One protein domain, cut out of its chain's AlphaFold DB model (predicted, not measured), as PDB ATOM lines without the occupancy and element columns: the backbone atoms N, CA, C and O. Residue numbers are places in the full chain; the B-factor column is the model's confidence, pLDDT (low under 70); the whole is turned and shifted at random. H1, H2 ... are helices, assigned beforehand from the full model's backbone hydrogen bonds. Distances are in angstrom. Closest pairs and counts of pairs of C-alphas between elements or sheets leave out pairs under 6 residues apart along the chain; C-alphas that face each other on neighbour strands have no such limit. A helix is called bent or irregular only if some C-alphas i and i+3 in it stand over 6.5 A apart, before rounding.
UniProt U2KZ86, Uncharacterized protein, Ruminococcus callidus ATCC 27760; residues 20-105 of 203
ATOM      1  N   ASN A  20     183.962 146.586 145.413       88.50
ATOM      2  CA  ASN A  20     185.316 146.824 145.874       88.50
ATOM      3  C   ASN A  20     186.191 147.220 144.687       88.50
ATOM      4  O   ASN A  20     186.114 146.604 143.628       88.50
ATOM      5  N   ALA A  21     187.041 148.222 144.891       87.56
ATOM      6  CA  ALA A  21     188.076 148.615 143.948       87.56
ATOM      7  C   ALA A  21     189.431 148.414 144.623       87.56
ATOM      8  O   ALA A  21     189.663 148.907 145.727       87.56
ATOM      9  N   SER A  22     190.306 147.650 143.982       82.00
ATOM     10  CA  SER A  22     191.612 147.301 144.522       82.00
ATOM     11  C   SER A  22     192.585 147.089 143.376       82.00
ATOM     12  O   SER A  22     192.210 146.591 142.318       82.00
ATOM     13  N   ASN A  23     193.846 147.436 143.619       76.75
ATOM     14  CA  ASN A  23     194.938 147.030 142.743       76.75
ATOM     15  C   ASN A  23     195.396 145.596 143.045       76.75
ATOM     16  O   ASN A  23     196.257 145.099 142.351       76.75
ATOM     17  N   TYR A  24     194.867 144.929 144.068       77.19
ATOM     18  CA  TYR A  24     195.213 143.557 144.449       77.19
ATOM     19  C   TYR A  24     193.975 142.667 144.455       77.19
ATOM     20  O   TYR A  24     192.869 143.166 144.689       77.19
ATOM     21  N   ASP A  25     194.182 141.358 144.310       77.31
ATOM     22  CA  ASP A  25     193.124 140.370 144.505       77.31
ATOM     23  C   ASP A  25     192.449 140.543 145.870       77.31
ATOM     24  O   ASP A  25     193.092 140.741 146.906       77.31
ATOM     25  N   ILE A  26     191.123 140.451 145.860       80.31
ATOM     26  CA  ILE A  26     190.302 140.524 147.063       80.31
ATOM     27  C   ILE A  26     189.881 139.111 147.419       80.31
ATOM     28  O   ILE A  26     188.985 138.538 146.804       80.31
ATOM     29  N   THR A  27     190.527 138.568 148.442       81.31
ATOM     30  CA  THR A  27     190.283 137.211 148.922       81.31
ATOM     31  C   THR A  27     189.818 137.227 150.371       81.31
ATOM     32  O   THR A  27     190.216 138.074 151.178       81.31
ATOM     33  N   THR A  28     188.995 136.255 150.741       82.81
ATOM     34  CA  THR A  28     188.633 136.014 152.137       82.81
ATOM     35  C   THR A  28     189.807 135.387 152.895       82.81
ATOM     36  O   THR A  28     190.639 134.683 152.329       82.81
ATOM     37  N   LYS A  29     189.899 135.632 154.211       81.81
ATOM     38  CA  LYS A  29     190.955 135.028 155.055       81.81
ATOM     39  C   LYS A  29     190.837 133.506 155.165       81.81
ATOM     40  O   LYS A  29     191.835 132.832 155.389       81.81
ATOM     41  N   MET A  30     189.615 132.988 155.070       85.00
ATOM     42  CA  MET A  30     189.310 131.561 155.015       85.00
ATOM     43  C   MET A  30     188.557 131.282 153.713       85.00
ATOM     44  O   MET A  30     187.790 132.158 153.302       85.00
ATOM     45  N   PRO A  31     188.731 130.107 153.086       82.81
ATOM     46  CA  PRO A  31     187.974 129.738 151.894       82.81
ATOM     47  C   PRO A  31     186.466 129.889 152.119       82.81
ATOM     48  O   PRO A  31     185.931 129.377 153.104       82.81
ATOM     49  N   ASP A  32     185.794 130.600 151.217       83.12
ATOM     50  CA  ASP A  32     184.354 130.847 151.278       83.12
ATOM     51  C   ASP A  32     183.749 130.662 149.884       83.12
ATOM     52  O   ASP A  32     183.759 131.564 149.047       83.12
ATOM     53  N   ALA A  33     183.173 129.483 149.651       83.25
ATOM     54  CA  ALA A  33     182.542 129.155 148.378       83.25
ATOM     55  C   ALA A  33     181.390 130.113 148.028       83.25
ATOM     56  O   ALA A  33     181.126 130.361 146.855       83.25
ATOM     57  N   ALA A  34     180.685 130.666 149.021       84.31
ATOM     58  CA  ALA A  34     179.602 131.606 148.761       84.31
ATOM     59  C   ALA A  34     180.130 132.972 148.314       84.31
ATOM     60  O   ALA A  34     179.448 133.650 147.546       84.31
ATOM     61  N   PHE A  35     181.314 133.373 148.781       85.38
ATOM     62  CA  PHE A  35     182.024 134.531 148.246       85.38
ATOM     63  C   PHE A  35     182.475 134.263 146.806       85.38
ATOM     64  O   PHE A  35     182.167 135.057 145.920       85.38
ATOM     65  N   ASP A  36     183.115 133.118 146.561       79.06
ATOM     66  CA  ASP A  36     183.650 132.772 145.240       79.06
ATOM     67  C   ASP A  36     182.559 132.638 144.170       79.06
ATOM     68  O   ASP A  36     182.721 133.155 143.075       79.06
ATOM     69  N   MET A  37     181.400 132.059 144.491       80.19
ATOM     70  CA  MET A  37     180.281 131.947 143.542       80.19
ATOM     71  C   MET A  37     179.530 133.268 143.286       80.19
ATOM     72  O   MET A  37     178.610 133.300 142.471       80.19
ATOM     73  N   ARG A  38     179.819 134.338 144.038       82.25
ATOM     74  CA  ARG A  38     179.083 135.619 143.964       82.25
ATOM     75  C   ARG A  38     179.965 136.809 143.614       82.25
ATOM     76  O   ARG A  38     179.444 137.920 143.493       82.25
ATOM     77  N   LYS A  39     181.277 136.611 143.502       84.50
ATOM     78  CA  LYS A  39     182.199 137.658 143.074       84.50
ATOM     79  C   LYS A  39     182.182 137.761 141.549       84.50
ATOM     80  O   LYS A  39     182.017 136.772 140.849       84.50
ATOM     81  N   LEU A  40     182.354 138.980 141.060       83.88
ATOM     82  CA  LEU A  40     182.604 139.276 139.657       83.88
ATOM     83  C   LEU A  40     183.794 140.226 139.625       83.88
ATOM     84  O   LEU A  40     183.702 141.343 140.142       83.88
ATOM     85  N   VAL A  41     184.908 139.780 139.054       84.25
ATOM     86  CA  VAL A  41     186.114 140.595 138.926       84.25
ATOM     87  C   VAL A  41     186.133 141.238 137.545       84.25
ATOM     88  O   VAL A  41     186.172 140.547 136.537       84.25
ATOM     89  N   ILE A  42     186.100 142.573 137.493       83.19
ATOM     90  CA  ILE A  42     186.200 143.332 136.240       83.19
ATOM     91  C   ILE A  42     187.587 143.983 136.180       83.19
ATOM     92  O   ILE A  42     187.830 144.950 136.911       83.19
ATOM     93  N   PRO A  43     188.505 143.468 135.345       78.88
ATOM     94  CA  PRO A  43     189.861 143.984 135.269       78.88
ATOM     95  C   PRO A  43     189.931 145.313 134.509       78.88
ATOM     96  O   PRO A  43     189.458 145.434 133.382       78.88
ATOM     97  N   PHE A  44     190.601 146.307 135.094       80.44
ATOM     98  CA  PHE A  44     191.012 147.523 134.388       80.44
ATOM     99  C   PHE A  44     192.467 147.344 133.940       80.44
ATOM    100  O   PHE A  44     193.396 147.495 134.735       80.44
ATOM    101  N   LYS A  45     192.665 146.952 132.675       73.31
ATOM    102  CA  LYS A  45     193.986 146.583 132.127       73.31
ATOM    103  C   LYS A  45     194.795 147.761 131.607       73.31
ATOM    104  O   LYS A  45     196.023 147.732 131.616       73.31
ATOM    105  N   HIS A  46     194.113 148.807 131.160       75.81
ATOM    106  CA  HIS A  46     194.754 149.950 130.534       75.81
ATOM    107  C   HIS A  46     194.922 151.079 131.542       75.81
ATOM    108  O   HIS A  46     193.961 151.518 132.177       75.81
ATOM    109  N   ARG A  47     196.161 151.557 131.676       71.69
ATOM    110  CA  ARG A  47     196.445 152.792 132.404       71.69
ATOM    111  C   ARG A  47     195.872 153.974 131.629       71.69
ATOM    112  O   ARG A  47     195.865 153.980 130.400       71.69
ATOM    113  N   LEU A  48     195.441 154.992 132.364       76.94
ATOM    114  CA  LEU A  48     195.193 156.298 131.770       76.94
ATOM    115  C   LEU A  48     196.534 156.861 131.285       76.94
ATOM    116  O   LEU A  48     197.506 156.878 132.037       76.94
ATOM    117  N   THR A  49     196.588 157.271 130.022       78.56
ATOM    118  CA  THR A  49     197.742 157.967 129.437       78.56
ATOM    119  C   THR A  49     197.756 159.437 129.849       78.56
ATOM    120  O   THR A  49     196.710 159.972 130.203       78.56
ATOM    121  N   ASP A  50     198.877 160.132 129.666       77.38
ATOM    122  CA  ASP A  50     198.982 161.580 129.937       77.38
ATOM    123  C   ASP A  50     198.013 162.436 129.100       77.38
ATOM    124  O   ASP A  50     197.648 163.541 129.491       77.38
ATOM    125  N   ASN A  51     197.537 161.901 127.971       83.44
ATOM    126  CA  ASN A  51     196.522 162.523 127.116       83.44
ATOM    127  C   ASN A  51     195.076 162.221 127.554       83.44
ATOM    128  O   ASN A  51     194.136 162.529 126.820       83.44
ATOM    129  N   ALA A  52     194.879 161.552 128.695       84.56
ATOM    130  CA  ALA A  52     193.549 161.248 129.202       84.56
ATOM    131  C   ALA A  52     192.794 162.536 129.552       84.56
ATOM    132  O   ALA A  52     193.372 163.531 129.991       84.56
ATOM    133  N   GLU A  53     191.477 162.507 129.361       88.50
ATOM    134  CA  GLU A  53     190.652 163.662 129.690       88.50
ATOM    135  C   GLU A  53     190.692 163.953 131.197       88.50
ATOM    136  O   GLU A  53     190.603 163.016 131.999       88.50
ATOM    137  N   PRO A  54     190.783 165.236 131.597       89.31
ATOM    138  CA  PRO A  54     190.692 165.618 132.997       89.31
ATOM    139  C   PRO A  54     189.401 165.102 133.635       89.31
ATOM    140  O   PRO A  54     188.349 165.045 132.989       89.31
ATOM    141  N   PHE A  55     189.473 164.769 134.921       85.44
ATOM    142  CA  PHE A  55     188.375 164.161 135.672       85.44
ATOM    143  C   PHE A  55     187.073 164.971 135.582       85.44
ATOM    144  O   PHE A  55     185.994 164.417 135.398       85.44
ATOM    145  N   GLU A  56     187.173 166.288 135.651       89.81
ATOM    146  CA  GLU A  56     186.066 167.238 135.644       89.81
ATOM    147  C   GLU A  56     185.331 167.202 134.299       89.81
ATOM    148  O   GLU A  56     184.105 167.122 134.250       89.81
ATOM    149  N   VAL A  57     186.090 167.153 133.200       93.00
ATOM    150  CA  VAL A  57     185.543 167.021 131.843       93.00
ATOM    151  C   VAL A  57     184.861 165.666 131.674       93.00
ATOM    152  O   VAL A  57     183.777 165.583 131.089       93.00
ATOM    153  N   LEU A  58     185.470 164.605 132.215       90.00
ATOM    154  CA  LEU A  58     184.901 163.262 132.192       90.00
ATOM    155  C   LEU A  58     183.579 163.206 132.969       90.00
ATOM    156  O   LEU A  58     182.601 162.662 132.460       90.00
ATOM    157  N   MET A  59     183.509 163.804 134.160       93.25
ATOM    158  CA  MET A  59     182.288 163.846 134.969       93.25
ATOM    159  C   MET A  59     181.151 164.581 134.254       93.25
ATOM    160  O   MET A  59     180.030 164.073 134.207       93.25
ATOM    161  N   ASP A  60     181.446 165.715 133.617       94.88
ATOM    162  CA  ASP A  60     180.461 166.461 132.829       94.88
ATOM    163  C   ASP A  60     179.953 165.668 131.618       94.88
ATOM    164  O   ASP A  60     178.794 165.800 131.211       94.88
ATOM    165  N   LYS A  61     180.811 164.850 130.996       94.38
ATOM    166  CA  LYS A  61     180.396 163.935 129.923       94.38
ATOM    167  C   LYS A  61     179.527 162.804 130.454       94.38
ATOM    168  O   LYS A  61     178.463 162.558 129.894       94.38
ATOM    169  N   LEU A  62     179.940 162.160 131.546       92.94
ATOM    170  CA  LEU A  62     179.194 161.069 132.172       92.94
ATOM    171  C   LEU A  62     177.792 161.516 132.601       92.94
ATOM    172  O   LEU A  62     176.829 160.786 132.375       92.94
ATOM    173  N   GLU A  63     177.649 162.723 133.157       95.19
ATOM    174  CA  GLU A  63     176.335 163.244 133.547       95.19
ATOM    175  C   GLU A  63     175.463 163.563 132.320       95.19
ATOM    176  O   GLU A  63     174.279 163.223 132.306       95.19
ATOM    177  N   ARG A  64     176.037 164.123 131.243       96.56
ATOM    178  CA  ARG A  64     175.310 164.349 129.977       96.56
ATOM    179  C   ARG A  64     174.875 163.048 129.303       96.56
ATOM    180  O   ARG A  64     173.777 162.976 128.752       96.56
ATOM    181  N   GLU A  65     175.710 162.017 129.352       96.75
ATOM    182  CA  GLU A  65     175.448 160.715 128.728       96.75
ATOM    183  C   GLU A  65     174.690 159.738 129.634       96.75
ATOM    184  O   GLU A  65     174.345 158.631 129.214       96.75
ATOM    185  N   LYS A  66     174.359 160.140 130.861       96.06
ATOM    186  CA  LYS A  66     173.723 159.306 131.885       96.06
ATOM    187  C   LYS A  66     172.514 158.528 131.383       96.06
ATOM    188  O   LYS A  66     172.397 157.335 131.654       96.06
ATOM    189  N   ALA A  67     171.633 159.162 130.609       96.25
ATOM    190  CA  ALA A  67     170.463 158.490 130.043       96.25
ATOM    191  C   ALA A  67     170.854 157.342 129.091       96.25
ATOM    192  O   ALA A  67     170.262 156.261 129.136       96.25
ATOM    193  N   ALA A  68     171.880 157.547 128.260       96.94
ATOM    194  CA  ALA A  68     172.396 156.525 127.357       96.94
ATOM    195  C   ALA A  68     173.102 155.396 128.125       96.94
ATOM    196  O   ALA A  68     172.884 154.224 127.812       96.94
ATOM    197  N   ILE A  69     173.881 155.734 129.159       95.50
ATOM    198  CA  ILE A  69     174.531 154.763 130.053       95.50
ATOM    199  C   ILE A  69     173.474 153.885 130.733       95.50
ATOM    200  O   ILE A  69     173.540 152.660 130.642       95.50
ATOM    201  N   VAL A  70     172.439 154.486 131.330       96.19
ATOM    202  CA  VAL A  70     171.335 153.755 131.975       96.19
ATOM    203  C   VAL A  70     170.613 152.848 130.980       96.19
ATOM    204  O   VAL A  70     170.343 151.688 131.289       96.19
ATOM    205  N   ARG A  71     170.345 153.325 129.757       96.81
ATOM    206  CA  ARG A  71     169.737 152.491 128.712       96.81
ATOM    207  C   ARG A  71     170.610 151.279 128.375       96.81
ATOM    208  O   ARG A  71     170.079 150.176 128.264       96.81
ATOM    209  N   LYS A  72     171.927 151.466 128.223       96.69
ATOM    210  CA  LYS A  72     172.872 150.361 127.986       96.69
ATOM    211  C   LYS A  72     172.861 149.363 129.146       96.69
ATOM    212  O   LYS A  72     172.776 148.168 128.890       96.69
ATOM    213  N   LEU A  73     172.852 149.838 130.394       94.25
ATOM    214  CA  LEU A  73     172.788 148.983 131.585       94.25
ATOM    215  C   LEU A  73     171.506 148.140 131.633       94.25
ATOM    216  O   LEU A  73     171.575 146.946 131.903       94.25
ATOM    217  N   ILE A  74     170.345 148.726 131.326       96.06
ATOM    218  CA  ILE A  74     169.067 147.994 131.291       96.06
ATOM    219  C   ILE A  74     169.095 146.894 130.223       96.06
ATOM    220  O   ILE A  74     168.655 145.773 130.481       96.06
ATOM    221  N   LEU A  75     169.615 147.199 129.031       96.06
ATOM    222  CA  LEU A  75     169.727 146.220 127.948       96.06
ATOM    223  C   LEU A  75     170.713 145.098 128.292       96.06
ATOM    224  O   LEU A  75     170.387 143.933 128.082       96.06
ATOM    225  N   ALA A  76     171.866 145.437 128.869       91.75
ATOM    226  CA  ALA A  76     172.851 144.458 129.320       91.75
ATOM    227  C   ALA A  76     172.281 143.556 130.425       91.75
ATOM    228  O   ALA A  76     172.415 142.340 130.355       91.75
ATOM    229  N   TYR A  77     171.564 144.124 131.400       91.44
ATOM    230  CA  TYR A  77     170.898 143.347 132.445       91.44
ATOM    231  C   TYR A  77     169.832 142.409 131.874       91.44
ATOM    232  O   TYR A  77     169.729 141.258 132.295       91.44
ATOM    233  N   LYS A  78     169.046 142.881 130.899       94.94
ATOM    234  CA  LYS A  78     168.075 142.035 130.204       94.94
ATOM    235  C   LYS A  78     168.771 140.865 129.504       94.94
ATOM    236  O   LYS A  78     168.332 139.738 129.690       94.94
ATOM    237  N   ALA A  79     169.853 141.119 128.768       93.25
ATOM    238  CA  ALA A  79     170.628 140.072 128.103       93.25
ATOM    239  C   ALA A  79     171.212 139.063 129.105       93.25
ATOM    240  O   ALA A  79     171.080 137.862 128.908       93.25
ATOM    241  N   LEU A  80     171.770 139.542 130.220       89.31
ATOM    242  CA  LEU A  80     172.307 138.693 131.283       89.31
ATOM    243  C   LEU A  80     171.217 137.818 131.918       89.31
ATOM    244  O   LEU A  80     171.420 136.629 132.136       89.31
ATOM    245  N   LYS A  81     170.037 138.389 132.185       91.88
ATOM    246  CA  LYS A  81     168.886 137.646 132.711       91.88
ATOM    247  C   LYS A  81     168.378 136.602 131.715       91.88
ATOM    248  O   LYS A  81     168.048 135.492 132.126       91.88
ATOM    249  N   ASP A  82     168.297 136.970 130.439       93.94
ATOM    250  CA  ASP A  82     167.893 136.071 129.357       93.94
ATOM    251  C   ASP A  82     168.946 134.944 129.165       93.94
ATOM    252  O   ASP A  82     168.582 133.851 128.746       93.94
ATOM    253  N   ASN A  83     170.204 135.166 129.581       89.44
ATOM    254  CA  ASN A  83     171.300 134.184 129.648       89.44
ATOM    255  C   ASN A  83     171.515 133.567 131.051       89.44
ATOM    256  O   ASN A  83     172.635 133.237 131.424       89.44
ATOM    257  N   HIS A  84     170.472 133.464 131.880       89.31
ATOM    258  CA  HIS A  84     170.535 132.802 133.197       89.31
ATOM    259  C   HIS A  84     171.600 133.331 134.180       89.31
ATOM    260  O   HIS A  84     171.986 132.630 135.110       89.31
ATOM    261  N   TYR A  85     172.005 134.594 134.037       84.62
ATOM    262  CA  TYR A  85     173.085 135.220 134.809       84.62
ATOM    263  C   TYR A  85     174.468 134.592 134.609       84.62
ATOM    264  O   TYR A  85     175.363 134.825 135.420       84.62
ATOM    265  N   GLU A  86     174.662 133.859 133.517       80.50
ATOM    266  CA  GLU A  86     175.976 133.390 133.100       80.50
ATOM    267  C   GLU A  86     176.656 134.469 132.251       80.50
ATOM    268  O   GLU A  86     176.068 135.026 131.315       80.50
ATOM    269  N   PHE A  87     177.896 134.796 132.604       77.31
ATOM    270  CA  PHE A  87     178.749 135.659 131.795       77.31
ATOM    271  C   PHE A  87     179.409 134.811 130.705       77.31
ATOM    272  O   PHE A  87     179.737 133.651 130.935       77.31
ATOM    273  N   SER A  88     179.574 135.378 129.510       71.44
ATOM    274  CA  SER A  88     180.382 134.748 128.462       71.44
ATOM    275  C   SER A  88     181.847 134.775 128.871       71.44
ATOM    276  O   SER A  88     182.274 135.749 129.485       71.44
ATOM    277  N   ASP A  89     182.607 133.743 128.509       65.19
ATOM    278  CA  ASP A  89     184.059 133.772 128.658       65.19
ATOM    279  C   ASP A  89     184.626 135.014 127.959       65.19
ATOM    280  O   ASP A  89     184.157 135.417 126.889       65.19
ATOM    281  N   SER A  90     185.629 135.641 128.573       64.50
ATOM    282  CA  SER A  90     186.307 136.759 127.927       64.50
ATOM    283  C   SER A  90     187.001 136.279 126.647       64.50
ATOM    284  O   SER A  90     187.480 135.147 126.576       64.50
ATOM    285  N   GLU A  91     187.093 137.145 125.633       56.00
ATOM    286  CA  GLU A  91     187.777 136.833 124.363       56.00
ATOM    287  C   GLU A  91     189.248 136.411 124.563       56.00
ATOM    288  O   GLU A  91     189.840 135.761 123.705       56.00
ATOM    289  N   GLU A  92     189.821 136.739 125.724       57.78
ATOM    290  CA  GLU A  92     191.194 136.433 126.129       57.78
ATOM    291  C   GLU A  92     191.300 135.188 127.038       57.78
ATOM    292  O   GLU A  92     192.389 134.852 127.501       57.78
ATOM    293  N   GLY A  93     190.191 134.482 127.299       54.91
ATOM    294  CA  GLY A  93     190.161 133.277 128.138       54.91
ATOM    295  C   GLY A  93     190.401 133.534 129.631       54.91
ATOM    296  O   GLY A  93     190.673 132.602 130.388       54.91
ATOM    297  N   GLU A  94     190.325 134.790 130.070       59.09
ATOM    298  CA  GLU A  94     190.438 135.157 131.477       59.09
ATOM    299  C   GLU A  94     189.175 134.788 132.252       59.09
ATOM    300  O   GLU A  94     188.055 135.074 131.816       59.09
ATOM    301  N   SER A  95     189.382 134.199 133.431       63.84
ATOM    302  CA  SER A  95     188.325 133.955 134.405       63.84
ATOM    303  C   SER A  95     187.984 135.244 135.158       63.84
ATOM    304  O   SER A  95     188.865 135.964 135.626       63.84
ATOM    305  N   TYR A  96     186.688 135.482 135.358       68.75
ATOM    306  CA  TYR A  96     186.167 136.550 136.215       68.75
ATOM    307  C   TYR A  96     186.377 136.297 137.722       68.75
ATOM    308  O   TYR A  96     185.866 137.060 138.546       68.75
ATOM    309  N   ASP A  97     187.104 135.242 138.103       68.31
ATOM    310  CA  ASP A  97     187.319 134.864 139.502       68.31
ATOM    311  C   ASP A  97     188.503 135.576 140.162       68.31
ATOM    312  O   ASP A  97     188.526 135.734 141.389       68.31
ATOM    313  N   SER A  98     189.505 135.974 139.379       68.88
ATOM    314  CA  SER A  98     190.743 136.569 139.889       68.88
ATOM    315  C   SER A  98     191.374 137.486 138.857       68.88
ATOM    316  O   SER A  98     191.462 137.126 137.685       68.88
ATOM    317  N   TYR A  99     191.882 138.629 139.306       66.31
ATOM    318  CA  TYR A  99     192.682 139.507 138.470       66.31
ATOM    319  C   TYR A  99     193.679 140.264 139.332       66.31
ATOM    320  O   TYR A  99     193.324 141.156 140.106       66.31
ATOM    321  N   VAL A 100     194.952 139.966 139.101       60.03
ATOM    322  CA  VAL A 100     196.056 140.767 139.613       60.03
ATOM    323  C   VAL A 100     196.574 141.618 138.457       60.03
ATOM    324  O   VAL A 100     197.145 141.060 137.516       60.03
ATOM    325  N   PRO A 101     196.419 142.956 138.499       57.31
ATOM    326  CA  PRO A 101     197.027 143.818 137.501       57.31
ATOM    327  C   PRO A 101     198.539 143.550 137.449       57.31
ATOM    328  O   PRO A 101     199.169 143.481 138.510       57.31
ATOM    329  N   PRO A 102     199.171 143.494 136.265       53.75
ATOM    330  CA  PRO A 102     200.630 143.348 136.152       53.75
ATOM    331  C   PRO A 102     201.404 144.394 136.975       53.75
ATOM    332  O   PRO A 102     202.494 144.144 137.477       53.75
ATOM    333  N   THR A 103     200.789 145.559 137.169       51.62
ATOM    334  CA  THR A 103     201.308 146.711 137.909       51.62
ATOM    335  C   THR A 103     201.191 146.586 139.427       51.62
ATOM    336  O   THR A 103     201.787 147.372 140.156       51.62
ATOM    337  N   ALA A 104     200.373 145.654 139.915       49.16
ATOM    338  CA  ALA A 104     200.155 145.398 141.335       49.16
ATOM    339  C   ALA A 104     201.299 144.614 141.969       49.16
ATOM    340  O   ALA A 104     201.570 144.730 143.162       49.16
ATOM    341  N   VAL A 105     201.990 143.826 141.150       53.06
ATOM    342  CA  VAL A 105     203.180 143.094 141.548       53.06
ATOM    343  C   VAL A 105     204.368 143.863 141.004       53.06
ATOM    344  O   VAL A 105     204.911 143.538 139.951       53.06
TER     345      VAL A 105
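This is residues 20 to 105 of the 203 residues of an uncharacterized protein of Ruminococcus callidus ATCC 27760 (UniProt U2KZ86). There is little regular structure: a long helix bent into an L, H2, and the link before it, residues 37 to 54, make much of a wide open frame, with loose loops and the single turn H1 opposite H2. The 86 printed residues include H1 then H2, no named strand; the class is all helix, with under half, 32, in named elements. The whole is loose, radius of gyration of the C-alphas 16.4 A, spanning 42 by 38 by 25 A.

Look at H2, residues 55 to 82, by its hydrogen bonds assigned as one helix but bent: C-alphas 64 and 67 are 7.6 A apart. Its arms H2a, residues 55 to 64, and H2b, residues 67 to 82, stand about perpendicular, only just, at 73 degrees. H1, residues 33 to 36, is apart from both. Every O i to N i+4 pair in H2a and H2b is within hydrogen-bond range; H1 is too short for one.

Find C-alpha 55 at (188.375, 164.161, 135.672); H2a runs 14.3 A from there. H2b runs 22.6 A to C-alpha 82 at (167.893, 136.071, 129.357). H1 measures 4.9 A.

The farthest C-alphas, Met 30 and Arg 64, are 43.6 A apart. The printed part has no cut; the H1 to H2 link is long. Residues 89 to 105 have pLDDT under 70.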